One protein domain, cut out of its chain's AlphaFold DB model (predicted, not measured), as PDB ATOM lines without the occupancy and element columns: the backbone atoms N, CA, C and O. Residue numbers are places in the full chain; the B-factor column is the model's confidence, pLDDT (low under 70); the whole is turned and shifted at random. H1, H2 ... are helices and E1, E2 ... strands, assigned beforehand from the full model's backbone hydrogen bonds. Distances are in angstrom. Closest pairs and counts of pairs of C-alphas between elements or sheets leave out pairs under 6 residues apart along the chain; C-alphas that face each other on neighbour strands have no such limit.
ATOM      1  N   TYR A  42     102.297  75.868 101.981       95.94
ATOM      2  CA  TYR A  42     102.828  76.875 101.071       95.94
ATOM      3  C   TYR A  42     103.746  77.872 101.772       95.94
ATOM      4  O   TYR A  42     103.377  78.469 102.785       95.94
ATOM      5  N   LYS A  43     104.929  78.082 101.199       95.81
ATOM      6  CA  LYS A  43     105.870  79.133 101.587       95.81
ATOM      7  C   LYS A  43     106.560  79.700 100.355       95.81
ATOM      8  O   LYS A  43     106.839  78.963  99.411       95.81
ATOM      9  N   LYS A  44     106.892  80.988 100.397       95.25
ATOM     10  CA  LYS A  44     107.740  81.626  99.387       95.25
ATOM     11  C   LYS A  44     109.192  81.646  99.856       95.25
ATOM     12  O   LYS A  44     109.453  81.971 101.009       95.25
ATOM     13  N   SER A  45     110.112  81.299  98.963       93.88
ATOM     14  CA  SER A  45     111.563  81.441  99.145       93.88
ATOM     15  C   SER A  45     112.186  81.782  97.802       93.88
ATOM     16  O   SER A  45     111.832  81.165  96.801       93.88
ATOM     17  N   ASP A  46     113.090  82.761  97.768       89.44
ATOM     18  CA  ASP A  46     113.865  83.114  96.564       89.44
ATOM     19  C   ASP A  46     112.995  83.387  95.320       89.44
ATOM     20  O   ASP A  46     113.334  83.010  94.203       89.44
ATOM     21  N   GLY A  47     111.822  83.996  95.522       88.38
ATOM     22  CA  GLY A  47     110.859  84.285  94.451       88.38
ATOM     23  C   GLY A  47     110.012  83.091  93.990       88.38
ATOM     24  O   GLY A  47     109.108  83.276  93.182       88.38
ATOM     25  N   TYR A  48     110.232  81.894  94.536       93.69
ATOM     26  CA  TYR A  48     109.487  80.678  94.210       93.69
ATOM     27  C   TYR A  48     108.520  80.269  95.325       93.69
ATOM     28  O   TYR A  48     108.829  80.387  96.513       93.69
ATOM     29  N   GLU A  49     107.361  79.729  94.949       95.69
ATOM     30  CA  GLU A  49     106.462  79.046  95.880       95.69
ATOM     31  C   GLU A  49     106.857  77.572  96.049       95.69
ATOM     32  O   GLU A  49     107.107  76.862  95.077       95.69
ATOM     33  N   TYR A  50     106.844  77.095  97.288       97.12
ATOM     34  CA  TYR A  50     107.061  75.700  97.658       97.12
ATOM     35  C   TYR A  50     105.891  75.195  98.493       97.12
ATOM     36  O   TYR A  50     105.362  75.946  99.307       97.12
ATOM     37  N   ALA A  51     105.531  73.921  98.353       97.44
ATOM     38  CA  ALA A  51     104.471  73.258  99.115       97.44
ATOM     39  C   ALA A  51     104.989  72.387 100.277       97.44
ATOM     40  O   ALA A  51     104.193  71.743 100.966       97.44
ATOM     41  N   GLY A  52     106.305  72.388 100.507       97.19
ATOM     42  CA  GLY A  52     106.942  71.767 101.669       97.19
ATOM     43  C   GLY A  52     107.377  70.312 101.478       97.19
ATOM     44  O   GLY A  52     107.848  69.719 102.443       97.19
ATOM     45  N   HIS A  53     107.271  69.749 100.269       97.88
ATOM     46  CA  HIS A  53     107.576  68.333 100.018       97.88
ATOM     47  C   HIS A  53     108.852  68.132  99.214       97.88
ATOM     48  O   HIS A  53     109.655  67.260  99.536       97.88
ATOM     49  N   TYR A  54     109.077  68.945  98.185       97.88
ATOM     50  CA  TYR A  54     110.266  68.854  97.341       97.88
ATOM     51  C   TYR A  54     110.787  70.246  96.997       97.88
ATOM     52  O   TYR A  54     110.055  71.073  96.466       97.88
ATOM     53  N   SER A  55     112.066  70.503  97.283       96.31
ATOM     54  CA  SER A  55     112.721  71.797  97.039       96.31
ATOM     55  C   SER A  55     113.585  71.831  95.778       96.31
ATOM     56  O   SER A  55     113.942  72.908  95.312       96.31
ATOM     57  N   GLY A  56     113.915  70.676  95.193       96.00
ATOM     58  CA  GLY A  56     114.721  70.623  93.973       96.00
ATOM     59  C   GLY A  56     113.950  71.072  92.726       96.00
ATOM     60  O   GLY A  56     112.771  71.421  92.794       96.00
ATOM     61  N   LEU A  57     114.630  71.063  91.579       95.75
ATOM     62  CA  LEU A  57     114.098  71.522  90.288       95.75
ATOM     63  C   LEU A  57     114.200  70.461  89.187       95.75
ATOM     64  O   LEU A  57     114.027  70.788  88.026       95.75
ATOM     65  N   THR A  58     114.565  69.216  89.488       95.75
ATOM     66  CA  THR A  58     114.996  68.261  88.447       95.75
ATOM     67  C   THR A  58     114.310  66.909  88.504       95.75
ATOM     68  O   THR A  58     114.297  66.204  87.497       95.75
ATOM     69  N   VAL A  59     113.748  66.528  89.651       98.25
ATOM     70  CA  VAL A  59     113.107  65.224  89.816       98.25
ATOM     71  C   VAL A  59     111.768  65.243  89.097       98.25
ATOM     72  O   VAL A  59     110.873  66.016  89.438       98.25
ATOM     73  N   VAL A  60     111.641  64.356  88.115       98.25
ATOM     74  CA  VAL A  60     110.371  64.050  87.464       98.25
ATOM     75  C   VAL A  60     109.618  63.048  88.347       98.25
ATOM     76  O   VAL A  60     110.180  62.007  88.695       98.25
ATOM     77  N   PRO A  61     108.373  63.338  88.750       98.00
ATOM     78  CA  PRO A  61     107.632  62.493  89.669       98.00
ATOM     79  C   PRO A  61     107.181  61.182  89.019       98.00
ATOM     80  O   PRO A  61     106.853  61.125  87.832       98.00
ATOM     81  N   SER A  62     107.141  60.123  89.826       97.81
ATOM     82  CA  SER A  62     106.704  58.793  89.392       97.81
ATOM     83  C   SER A  62     105.197  58.757  89.146       97.81
ATOM     84  O   SER A  62     104.427  59.405  89.853       97.81
ATOM     85  N   SER A  63     104.759  57.956  88.171       97.12
ATOM     86  CA  SER A  63     103.336  57.694  87.922       97.12
ATOM     87  C   SER A  63     102.811  56.405  88.548       97.12
ATOM     88  O   SER A  63     101.649  56.074  88.337       97.12
ATOM     89  N   SER A  64     103.648  55.663  89.273       95.69
ATOM     90  CA  SER A  64     103.279  54.383  89.896       95.69
ATOM     91  C   SER A  64     103.619  54.301  91.382       95.69
ATOM     92  O   SER A  64     103.150  53.396  92.064       95.69
ATOM     93  N   THR A  65     104.420  55.229  91.898       96.56
ATOM     94  CA  THR A  65     104.855  55.253  93.296       96.56
ATOM     95  C   THR A  65     104.770  56.667  93.847       96.56
ATOM     96  O   THR A  65     104.895  57.645  93.107       96.56
ATOM     97  N   VAL A  66     104.543  56.779  95.155       97.62
ATOM     98  CA  VAL A  66     104.507  58.068  95.849       97.62
ATOM     99  C   VAL A  66     105.901  58.685  95.823       97.62
ATOM    100  O   VAL A  66     106.884  58.034  96.174       97.62
ATOM    101  N   THR A  67     105.996  59.953  95.432       98.19
ATOM    102  CA  THR A  67     107.256  60.706  95.456       98.19
ATOM    103  C   THR A  67     107.040  62.089  96.043       98.19
ATOM    104  O   THR A  67     106.023  62.724  95.773       98.19
ATOM    105  N   SER A  68     108.025  62.613  96.775       98.44
ATOM    106  CA  SER A  68     107.973  63.988  97.288       98.44
ATOM    107  C   SER A  68     107.795  65.021  96.170       98.44
ATOM    108  O   SER A  68     107.041  65.976  96.327       98.44
ATOM    109  N   ALA A  69     108.429  64.800  95.011       98.62
ATOM    110  CA  ALA A  69     108.236  65.626  93.820       98.62
ATOM    111  C   ALA A  69     106.801  65.536  93.271       98.62
ATOM    112  O   ALA A  69     106.260  66.535  92.803       98.62
ATOM    113  N   GLY A  70     106.165  64.362  93.350       98.44
ATOM    114  CA  GLY A  70     104.775  64.172  92.935       98.44
ATOM    115  C   GLY A  70     103.817  64.940  93.833       98.44
ATOM    116  O   GLY A  70     102.956  65.654  93.323       98.44
ATOM    117  N   ILE A  71     104.028  64.862  95.150       98.56
ATOM    118  CA  ILE A  71     103.238  65.599  96.144       98.56
ATOM    119  C   ILE A  71     103.387  67.109  95.906       98.56
ATOM    120  O   ILE A  71     102.392  67.822  95.782       98.56
ATOM    121  N   GLU A  72     104.624  67.592  95.766       98.56
ATOM    122  CA  GLU A  72     104.927  69.003  95.509       98.56
ATOM    123  C   GLU A  72     104.256  69.514  94.226       98.56
ATOM    124  O   GLU A  72     103.557  70.527  94.249       98.56
ATOM    125  N   ALA A  73     104.424  68.798  93.108       98.44
ATOM    126  CA  ALA A  73     103.850  69.195  91.827       98.44
ATOM    127  C   ALA A  73     102.318  69.226  91.874       98.44
ATOM    128  O   ALA A  73     101.706  70.169  91.378       98.44
ATOM    129  N   GLN A  74     101.682  68.227  92.497       98.69
ATOM    130  CA  GLN A  74     100.229  68.197  92.674       98.69
ATOM    131  C   GLN A  74      99.733  69.359  93.540       98.69
ATOM    132  O   GLN A  74      98.715  69.963  93.206       98.69
ATOM    133  N   CYS A  75     100.449  69.714  94.609       98.31
ATOM    134  CA  CYS A  75     100.132  70.889  95.417       98.31
ATOM    135  C   CYS A  75     100.189  72.182  94.592       98.31
ATOM    136  O   CYS A  75      99.222  72.944  94.565       98.31
ATOM    137  N   LEU A  76     101.287  72.416  93.869       98.31
ATOM    138  CA  LEU A  76     101.452  73.620  93.052       98.31
ATOM    139  C   LEU A  76     100.409  73.699  91.931       98.31
ATOM    140  O   LEU A  76      99.771  74.734  91.762       98.31
ATOM    141  N   LEU A  77     100.141  72.593  91.231       98.38
ATOM    142  CA  LEU A  77      99.092  72.526  90.210       98.38
ATOM    143  C   LEU A  77      97.693  72.747  90.792       98.38
ATOM    144  O   LEU A  77      96.856  73.384  90.159       98.38
ATOM    145  N   LYS A  78      97.430  72.266  92.011       97.94
ATOM    146  CA  LYS A  78      96.160  72.513  92.702       97.94
ATOM    147  C   LYS A  78      95.997  73.999  93.011       97.94
ATOM    148  O   LYS A  78      94.890  74.518  92.901       97.94
ATOM    149  N   ARG A  79      97.089  74.687  93.355       97.12
ATOM    150  CA  ARG A  79      97.099  76.138  93.561       97.12
ATOM    151  C   ARG A  79      96.926  76.901  92.248       97.12
ATOM    152  O   ARG A  79      96.087  77.790  92.203       97.12
ATOM    153  N   MET A  80      97.605  76.493  91.176       97.12
ATOM    154  CA  MET A  80      97.409  77.047  89.828       97.12
ATOM    155  C   MET A  80      95.958  76.897  89.356       97.12
ATOM    156  O   MET A  80      95.365  77.868  88.907       97.12
ATOM    157  N   HIS A  81      95.348  75.720  89.524       97.50
ATOM    158  CA  HIS A  81      93.934  75.494  89.207       97.50
ATOM    159  C   HIS A  81      92.996  76.377  90.043       97.50
ATOM    160  O   HIS A  81      91.995  76.860  89.532       97.50
ATOM    161  N   ALA A  82      93.307  76.616  91.320       96.50
ATOM    162  CA  ALA A  82      92.496  77.503  92.151       96.50
ATOM    163  C   ALA A  82      92.561  78.976  91.701       96.50
ATOM    164  O   ALA A  82      91.596  79.705  91.901       96.50
ATOM    165  N   ILE A  83      93.682  79.408  91.112       94.88
ATOM    166  CA  ILE A  83      93.872  80.775  90.604       94.88
ATOM    167  C   ILE A  83      93.304  80.909  89.181       94.88
ATOM    168  O   ILE A  83      92.655  81.902  88.869       94.88
ATOM    169  N   LEU A  84      93.527  79.905  88.330       96.00
ATOM    170  CA  LEU A  84      93.189  79.895  86.904       96.00
ATOM    171  C   LEU A  84      92.372  78.638  86.536       96.00
ATOM    172  O   LEU A  84      92.862  77.782  85.786       96.00
ATOM    173  N   PRO A  85      91.137  78.485  87.050       96.69
ATOM    174  CA  PRO A  85      90.366  77.244  86.925       96.69
ATOM    175  C   PRO A  85      89.997  76.878  85.485       96.69
ATOM    176  O   PRO A  85      89.918  75.689  85.170       96.69
ATOM    177  N   ASP A  86      89.834  77.873  84.609       97.31
ATOM    178  CA  ASP A  86      89.498  77.671  83.194       97.31
ATOM    179  C   ASP A  86      90.718  77.297  82.337       97.31
ATOM    180  O   ASP A  86      90.577  76.692  81.273       97.31
ATOM    181  N   ALA A  87      91.929  77.633  82.794       97.06
ATOM    182  CA  ALA A  87      93.161  77.407  82.042       97.06
ATOM    183  C   ALA A  87      93.934  76.172  82.520       97.06
ATOM    184  O   ALA A  87      94.491  75.435  81.704       97.06
ATOM    185  N   VAL A  88      93.964  75.920  83.830       98.06
ATOM    186  CA  VAL A  88      94.663  74.781  84.435       98.06
ATOM    187  C   VAL A  88      93.635  73.838  85.029       98.06
ATOM    188  O   VAL A  88      92.899  74.209  85.933       98.06
ATOM    189  N   SER A  89      93.580  72.597  84.547       98.38
ATOM    190  CA  SER A  89      92.649  71.595  85.073       98.38
ATOM    191  C   SER A  89      93.090  71.075  86.445       98.38
ATOM    192  O   SER A  89      94.272  71.108  86.791       98.38
ATOM    193  N   SER A  90      92.148  70.561  87.237       98.00
ATOM    194  CA  SER A  90      92.452  69.998  88.558       98.00
ATOM    195  C   SER A  90      93.404  68.790  88.462       98.00
ATOM    196  O   SER A  90      93.099  67.839  87.731       98.00
ATOM    197  N   PRO A  91      94.508  68.749  89.238       98.00
ATOM    198  CA  PRO A  91      95.441  67.619  89.234       98.00
ATOM    199  C   PRO A  91      94.895  66.366  89.932       98.00
ATOM    200  O   PRO A  91      95.544  65.320  89.879       98.00
ATOM    201  N   GLY A  92      93.711  66.452  90.552       96.94
ATOM    202  CA  GLY A  92      93.129  65.400  91.380       96.94
ATOM    203  C   GLY A  92      93.560  65.491  92.846       96.94
ATOM    204  O   GLY A  92      93.881  66.569  93.351       96.94
ATOM    205  N   THR A  93      93.508  64.354  93.536       96.69
ATOM    206  CA  THR A  93      93.993  64.221  94.915       96.69
ATOM    207  C   THR A  93      95.503  64.435  94.958       96.69
ATOM    208  O   THR A  93      96.214  64.049  94.035       96.69
ATOM    209  N   VAL A  94      95.994  65.052  96.031       98.06
ATOM    210  CA  VAL A  94      97.433  65.134  96.302       98.06
ATOM    211  C   VAL A  94      97.847  63.818  96.961       98.06
ATOM    212  O   VAL A  94      97.838  63.718  98.179       98.06
ATOM    213  N   ASP A  95      98.108  62.786  96.169       97.56
ATOM    214  CA  ASP A  95      98.463  61.429  96.620       97.56
ATOM    215  C   ASP A  95      99.948  61.088  96.400       97.56
ATOM    216  O   ASP A  95     100.419  60.020  96.787       97.56
ATOM    217  N   GLY A  96     100.702  61.994  95.776       97.38
ATOM    218  CA  GLY A  96     102.112  61.836  95.443       97.38
ATOM    219  C   GLY A  96     102.411  60.912  94.265       97.38
ATOM    220  O   GLY A  96     103.584  60.795  93.895       97.38
ATOM    221  N   ILE A  97     101.389  60.295  93.661       98.06
ATOM    222  CA  ILE A  97     101.485  59.490  92.442       98.06
ATOM    223  C   ILE A  97     101.056  60.369  91.270       98.06
ATOM    224  O   ILE A  97      99.890  60.723  91.114       98.06
ATOM    225  N   PHE A  98     101.988  60.702  90.381       98.38
ATOM    226  CA  PHE A  98     101.738  61.631  89.281       98.38
ATOM    227  C   PHE A  98     101.031  60.948  88.103       98.38
ATOM    228  O   PHE A  98     101.590  60.730  87.026       98.38
ATOM    229  N   GLY A  99      99.786  60.539  88.345       98.12
ATOM    230  CA  GLY A  99      98.940  59.801  87.417       98.12
ATOM    231  C   GLY A  99      98.333  60.666  86.311       98.12
ATOM    232  O   GLY A  99      98.686  61.828  86.102       98.12
ATOM    233  N   THR A 100      97.374  60.096  85.583       98.38
ATOM    234  CA  THR A 100      96.786  60.710  84.380       98.38
ATOM    235  C   THR A 100      96.205  62.104  84.622       98.38
ATOM    236  O   THR A 100      96.418  62.993  83.797       98.38
ATOM    237  N   ARG A 101      95.520  62.331  85.754       98.44
ATOM    238  CA  ARG A 101      94.928  63.643  86.086       98.44
ATOM    239  C   ARG A 101      95.998  64.702  86.348       98.44
ATOM    240  O   ARG A 101      95.924  65.787  85.780       98.44
ATOM    241  N   SER A 102      97.029  64.368  87.123       98.62
ATOM    242  CA  SER A 102      98.140  65.283  87.398       98.62
ATOM    243  C   SER A 102      98.932  65.597  86.124       98.62
ATOM    244  O   SER A 102      99.207  66.763  85.855       98.62
ATOM    245  N   LYS A 103      99.184  64.597  85.263       98.88
ATOM    246  CA  LYS A 103      99.809  64.809  83.942       98.88
ATOM    247  C   LYS A 103      98.963  65.696  83.024       98.88
ATOM    248  O   LYS A 103      99.504  66.531  82.305       98.88
ATOM    249  N   ALA A 104      97.639  65.533  83.024       98.81
ATOM    250  CA  ALA A 104      96.740  66.380  82.238       98.81
ATOM    251  C   ALA A 104      96.746  67.835  82.732       98.81
ATOM    252  O   ALA A 104      96.848  68.748  81.913       98.81
ATOM    253  N   SER A 105      96.708  68.034  84.051       98.81
ATOM    254  CA  SER A 105      96.849  69.346  84.692       98.81
ATOM    255  C   SER A 105      98.181  70.007  84.333       98.81
ATOM    256  O   SER A 105      98.198  71.153  83.885       98.81
ATOM    257  N   MET A 106      99.282  69.249  84.389       98.75
ATOM    258  CA  MET A 106     100.602  69.734  83.991       98.75
ATOM    259  C   MET A 106     100.659  70.138  82.517       98.75
ATOM    260  O   MET A 106     101.209  71.186  82.202       98.75
ATOM    261  N   ARG A 107     100.042  69.370  81.606       98.88
ATOM    262  CA  ARG A 107      99.956  69.764  80.188       98.88
ATOM    263  C   ARG A 107      99.178  71.061  79.997       98.88
ATOM    264  O   ARG A 107      99.557  71.873  79.162       98.88
ATOM    265  N   SER A 108      98.085  71.252  80.735       98.62
ATOM    266  CA  SER A 108      97.332  72.507  80.690       98.62
ATOM    267  C   SER A 108      98.172  73.682  81.180       98.62
ATOM    268  O   SER A 108      98.242  74.692  80.488       98.62
ATOM    269  N   PHE A 109      98.886  73.508  82.293       98.38
ATOM    270  CA  PHE A 109      99.837  74.499  82.787       98.38
ATOM    271  C   PHE A 109     100.958  74.798  81.776       98.38
ATOM    272  O   PHE A 109     101.224  75.958  81.497       98.38
ATOM    273  N   GLN A 110     101.595  73.783  81.187       98.56
ATOM    274  CA  GLN A 110     102.680  73.980  80.215       98.56
ATOM    275  C   GLN A 110     102.197  74.732  78.971       98.56
ATOM    276  O   GLN A 110     102.879  75.647  78.530       98.56
ATOM    277  N   ARG A 111     101.010  74.398  78.438       98.56
ATOM    278  CA  ARG A 111     100.405  75.153  77.326       98.56
ATOM    279  C   ARG A 111     100.121  76.598  77.699       98.56
ATOM    280  O   ARG A 111     100.375  77.480  76.892       98.56
ATOM    281  N   LEU A 112      99.563  76.817  78.888       97.31
ATOM    282  CA  LEU A 112      99.303  78.155  79.404       97.31
ATOM    283  C   LEU A 112     100.607  78.954  79.471       97.31
ATOM    284  O   LEU A 112     100.682  80.039  78.913       97.31
ATOM    285  N   ALA A 113     101.634  78.384  80.097       96.81
ATOM    286  CA  ALA A 113     102.917  79.038  80.279       96.81
ATOM    287  C   ALA A 113     103.624  79.340  78.956       96.81
ATOM    288  O   ALA A 113     104.210  80.405  78.789       96.81
ATOM    289  N   ASP A 114     103.560  78.415  78.002       96.06
ATOM    290  CA  ASP A 114     104.128  78.627  76.678       96.06
ATOM    291  C   ASP A 114     103.381  79.730  75.910       96.06
ATOM    292  O   ASP A 114     104.005  80.648  75.385       96.06
ATOM    293  N   ARG A 115     102.042  79.693  75.923       96.44
ATOM    294  CA  ARG A 115     101.183  80.644  75.205       96.44
ATOM    295  C   ARG A 115     101.230  82.059  75.788       96.44
ATOM    296  O   ARG A 115     101.345  83.010  75.024       96.44
ATOM    297  N   ASP A 116     101.100  82.191  77.106       95.12
ATOM    298  CA  ASP A 116     100.887  83.491  77.761       95.12
ATOM    299  C   ASP A 116     102.184  84.110  78.275       95.12
ATOM    300  O   ASP A 116     102.293  85.333  78.347       95.12
ATOM    301  N   TRP A 117     103.179  83.283  78.605       94.56
ATOM    302  CA  TRP A 117     104.438  83.748  79.189       94.56
ATOM    303  C   TRP A 117     105.662  83.469  78.311       94.56
ATOM    304  O   TRP A 117     106.778  83.802  78.707       94.56
ATOM    305  N   GLY A 118     105.486  82.870  77.126       94.44
ATOM    306  CA  GLY A 118     106.589  82.581  76.204       94.44
ATOM    307  C   GLY A 118     107.628  81.628  76.798       94.44
ATOM    308  O   GLY A 118     108.819  81.749  76.514       94.44
ATOM    309  N   ALA A 119     107.192  80.712  77.667       94.50
ATOM    310  CA  ALA A 119     108.083  79.905  78.492       94.50
ATOM    311  C   ALA A 119     108.918  78.868  77.713       94.50
ATOM    312  O   ALA A 119     109.911  78.370  78.251       94.50
ATOM    313  N   GLY A 120     108.532  78.510  76.481       96.00
ATOM    314  CA  GLY A 120     109.250  77.536  75.655       96.00
ATOM    315  C   GLY A 120     109.240  76.129  76.256       96.00
ATOM    316  O   GLY A 120     110.246  75.415  76.204       96.00
ATOM    317  N   LEU A 121     108.139  75.741  76.910       97.00
ATOM    318  CA  LEU A 121     108.046  74.467  77.623       97.00
ATOM    319  C   LEU A 121     107.576  73.339  76.707       97.00
ATOM    320  O   LEU A 121     106.556  73.442  76.031       97.00
ATOM    321  N   THR A 122     108.248  72.191  76.791       97.50
ATOM    322  CA  THR A 122     107.722  70.944  76.228       97.50
ATOM    323  C   THR A 122     106.417  70.571  76.933       97.50
ATOM    324  O   THR A 122     106.381  70.439  78.154       97.50
ATOM    325  N   VAL A 123     105.345  70.356  76.167       98.44
ATOM    326  CA  VAL A 123     104.021  69.971  76.689       98.44
ATOM    327  C   VAL A 123     103.914  68.447  76.832       98.44
ATOM    328  O   VAL A 123     103.126  67.779  76.162       98.44
ATOM    329  N   ASP A 124     104.729  67.867  77.705       98.31
ATOM    330  CA  ASP A 124     104.780  66.421  77.967       98.31
ATOM    331  C   ASP A 124     103.909  65.989  79.161       98.31
ATOM    332  O   ASP A 124     103.550  64.815  79.308       98.31
ATOM    333  N   GLY A 125     103.474  66.942  79.984       98.50
ATOM    334  CA  GLY A 125     102.737  66.694  81.212       98.50
ATOM    335  C   GLY A 125     103.601  66.222  82.363       98.50
ATOM    336  O   GLY A 125     103.068  65.591  83.270       98.50
ATOM    337  N   LEU A 126     104.904  66.483  82.332       98.38
ATOM    338  CA  LEU A 126     105.838  66.136  83.390       98.38
ATOM    339  C   LEU A 126     106.579  67.400  83.849       98.38
ATOM    340  O   LEU A 126     107.098  68.149  83.025       98.38
ATOM    341  N   PRO A 127     106.671  67.671  85.160       96.81
ATOM    342  CA  PRO A 127     107.484  68.775  85.644       96.81
ATOM    343  C   PRO A 127     108.973  68.407  85.538       96.81
ATOM    344  O   PRO A 127     109.547  67.765  86.418       96.81
ATOM    345  N   GLY A 128     109.584  68.777  84.412       95.75
ATOM    346  CA  GLY A 128     111.024  68.670  84.168       95.75
ATOM    347  C   GLY A 128     111.797  69.923  84.589       95.75
ATOM    348  O   GLY A 128     111.210  70.905  85.047       95.75
ATOM    349  N   ARG A 129     113.125  69.907  84.383       96.62
ATOM    350  CA  ARG A 129     114.050  70.997  84.768       96.62
ATOM    351  C   ARG A 129     113.560  72.390  84.389       96.62
ATOM    352  O   ARG A 129     113.640  73.306  85.199       96.62
ATOM    353  N   ASN A 130     113.045  72.528  83.173       96.50
ATOM    354  CA  ASN A 130     112.598  73.817  82.662       96.50
ATOM    355  C   ASN A 130     111.205  74.186  83.173       96.50
ATOM    356  O   ASN A 130     110.924  75.363  83.312       96.50
ATOM    357  N   SER A 131     110.338  73.222  83.500       97.06
ATOM    358  CA  SER A 131     108.972  73.511  83.952       97.06
ATOM    359  C   SER A 131     108.891  73.903  85.425       97.06
ATOM    360  O   SER A 131     108.026  74.695  85.787       97.06
ATOM    361  N   TRP A 132     109.765  73.363  86.282       97.69
ATOM    362  CA  TRP A 132     109.719  73.618  87.726       97.69
ATOM    363  C   TRP A 132     109.791  75.107  88.107       97.69
ATOM    364  O   TRP A 132     108.954  75.527  88.907       97.69
ATOM    365  N   PRO A 133     110.716  75.921  87.552       96.19
ATOM    366  CA  PRO A 133     110.756  77.356  87.827       96.19
ATOM    367  C   PRO A 133     109.428  78.057  87.523       96.19
ATOM    368  O   PRO A 133     108.921  78.796  88.361       96.19
ATOM    369  N   TRP A 134     108.825  77.767  86.367       96.75
ATOM    370  CA  TRP A 134     107.540  78.346  85.972       96.75
ATOM    371  C   TRP A 134     106.400  77.878  86.871       96.75
ATOM    372  O   TRP A 134     105.598  78.691  87.315       96.75
ATOM    373  N   LEU A 135     106.339  76.582  87.193       96.94
ATOM    374  CA  LEU A 135     105.288  76.030  88.051       96.94
ATOM    375  C   LEU A 135     105.310  76.638  89.463       96.94
ATOM    376  O   LEU A 135     104.267  76.753  90.105       96.94
TER     377      LEU A 135
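AT A GLANCE: This is residues 42 to 135 of the 140 residues of an uncharacterized protein of Streptomyces griseoaurantiacus M045 (UniProt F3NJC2). What shape appears? A small strand hairpin, E1 and E2, sits at the edge of a body where two long helices, H1 and H2, cross steeply, with short H3 beside them and long loops around. What builds it? The 94 printed residues hold E1, E2, H1, H2 and H3 in that order, mostly helix, with under half in named elements. It is compact, with a radius of gyration of the C-alphas of 11.8 A and spans of 31 by 30 by 23 A.

HOW THE PARTS SIT: What pairs the strands? E1, residues 43 to 45, and E2, residues 48 to 50, form an antiparallel hairpin; N 43 and O 50 are within hydrogen-bond range, 2.9 A. How do the helices stand? H1, residues 68 to 83, touches H2, residues 100 to 117, with residues 74 to 80 alone, at a steep tilt of 58 degrees; the closest C-alphas, of Gln 74 and Ser 102, are 6.4 A apart. H3, residues 131 to 135, only just touches residues 73 to 77 of H1, with 3 pairs of C-alphas within 8 A, the closest being Leu 76 and Leu 135, 6.7 A. In H1, H2 and H3 every O i to N i+4 pair is within hydrogen-bond range.

IN THESE COORDINATES: Where are the anchors? E1 begins at C-alpha 43 (105.870, 79.133, 101.587); H3 ends at C-alpha 135 (105.288, 76.030, 88.051). How long are the helices? H1 measures 22.9 A, H2 24.8 A.

THE WHOLE: Which links are long? E2 to H1, H1 to H2 and H2 to H3 are. Is anything missing or uncertain? The printed part has no cut, and no printed residue is under 70.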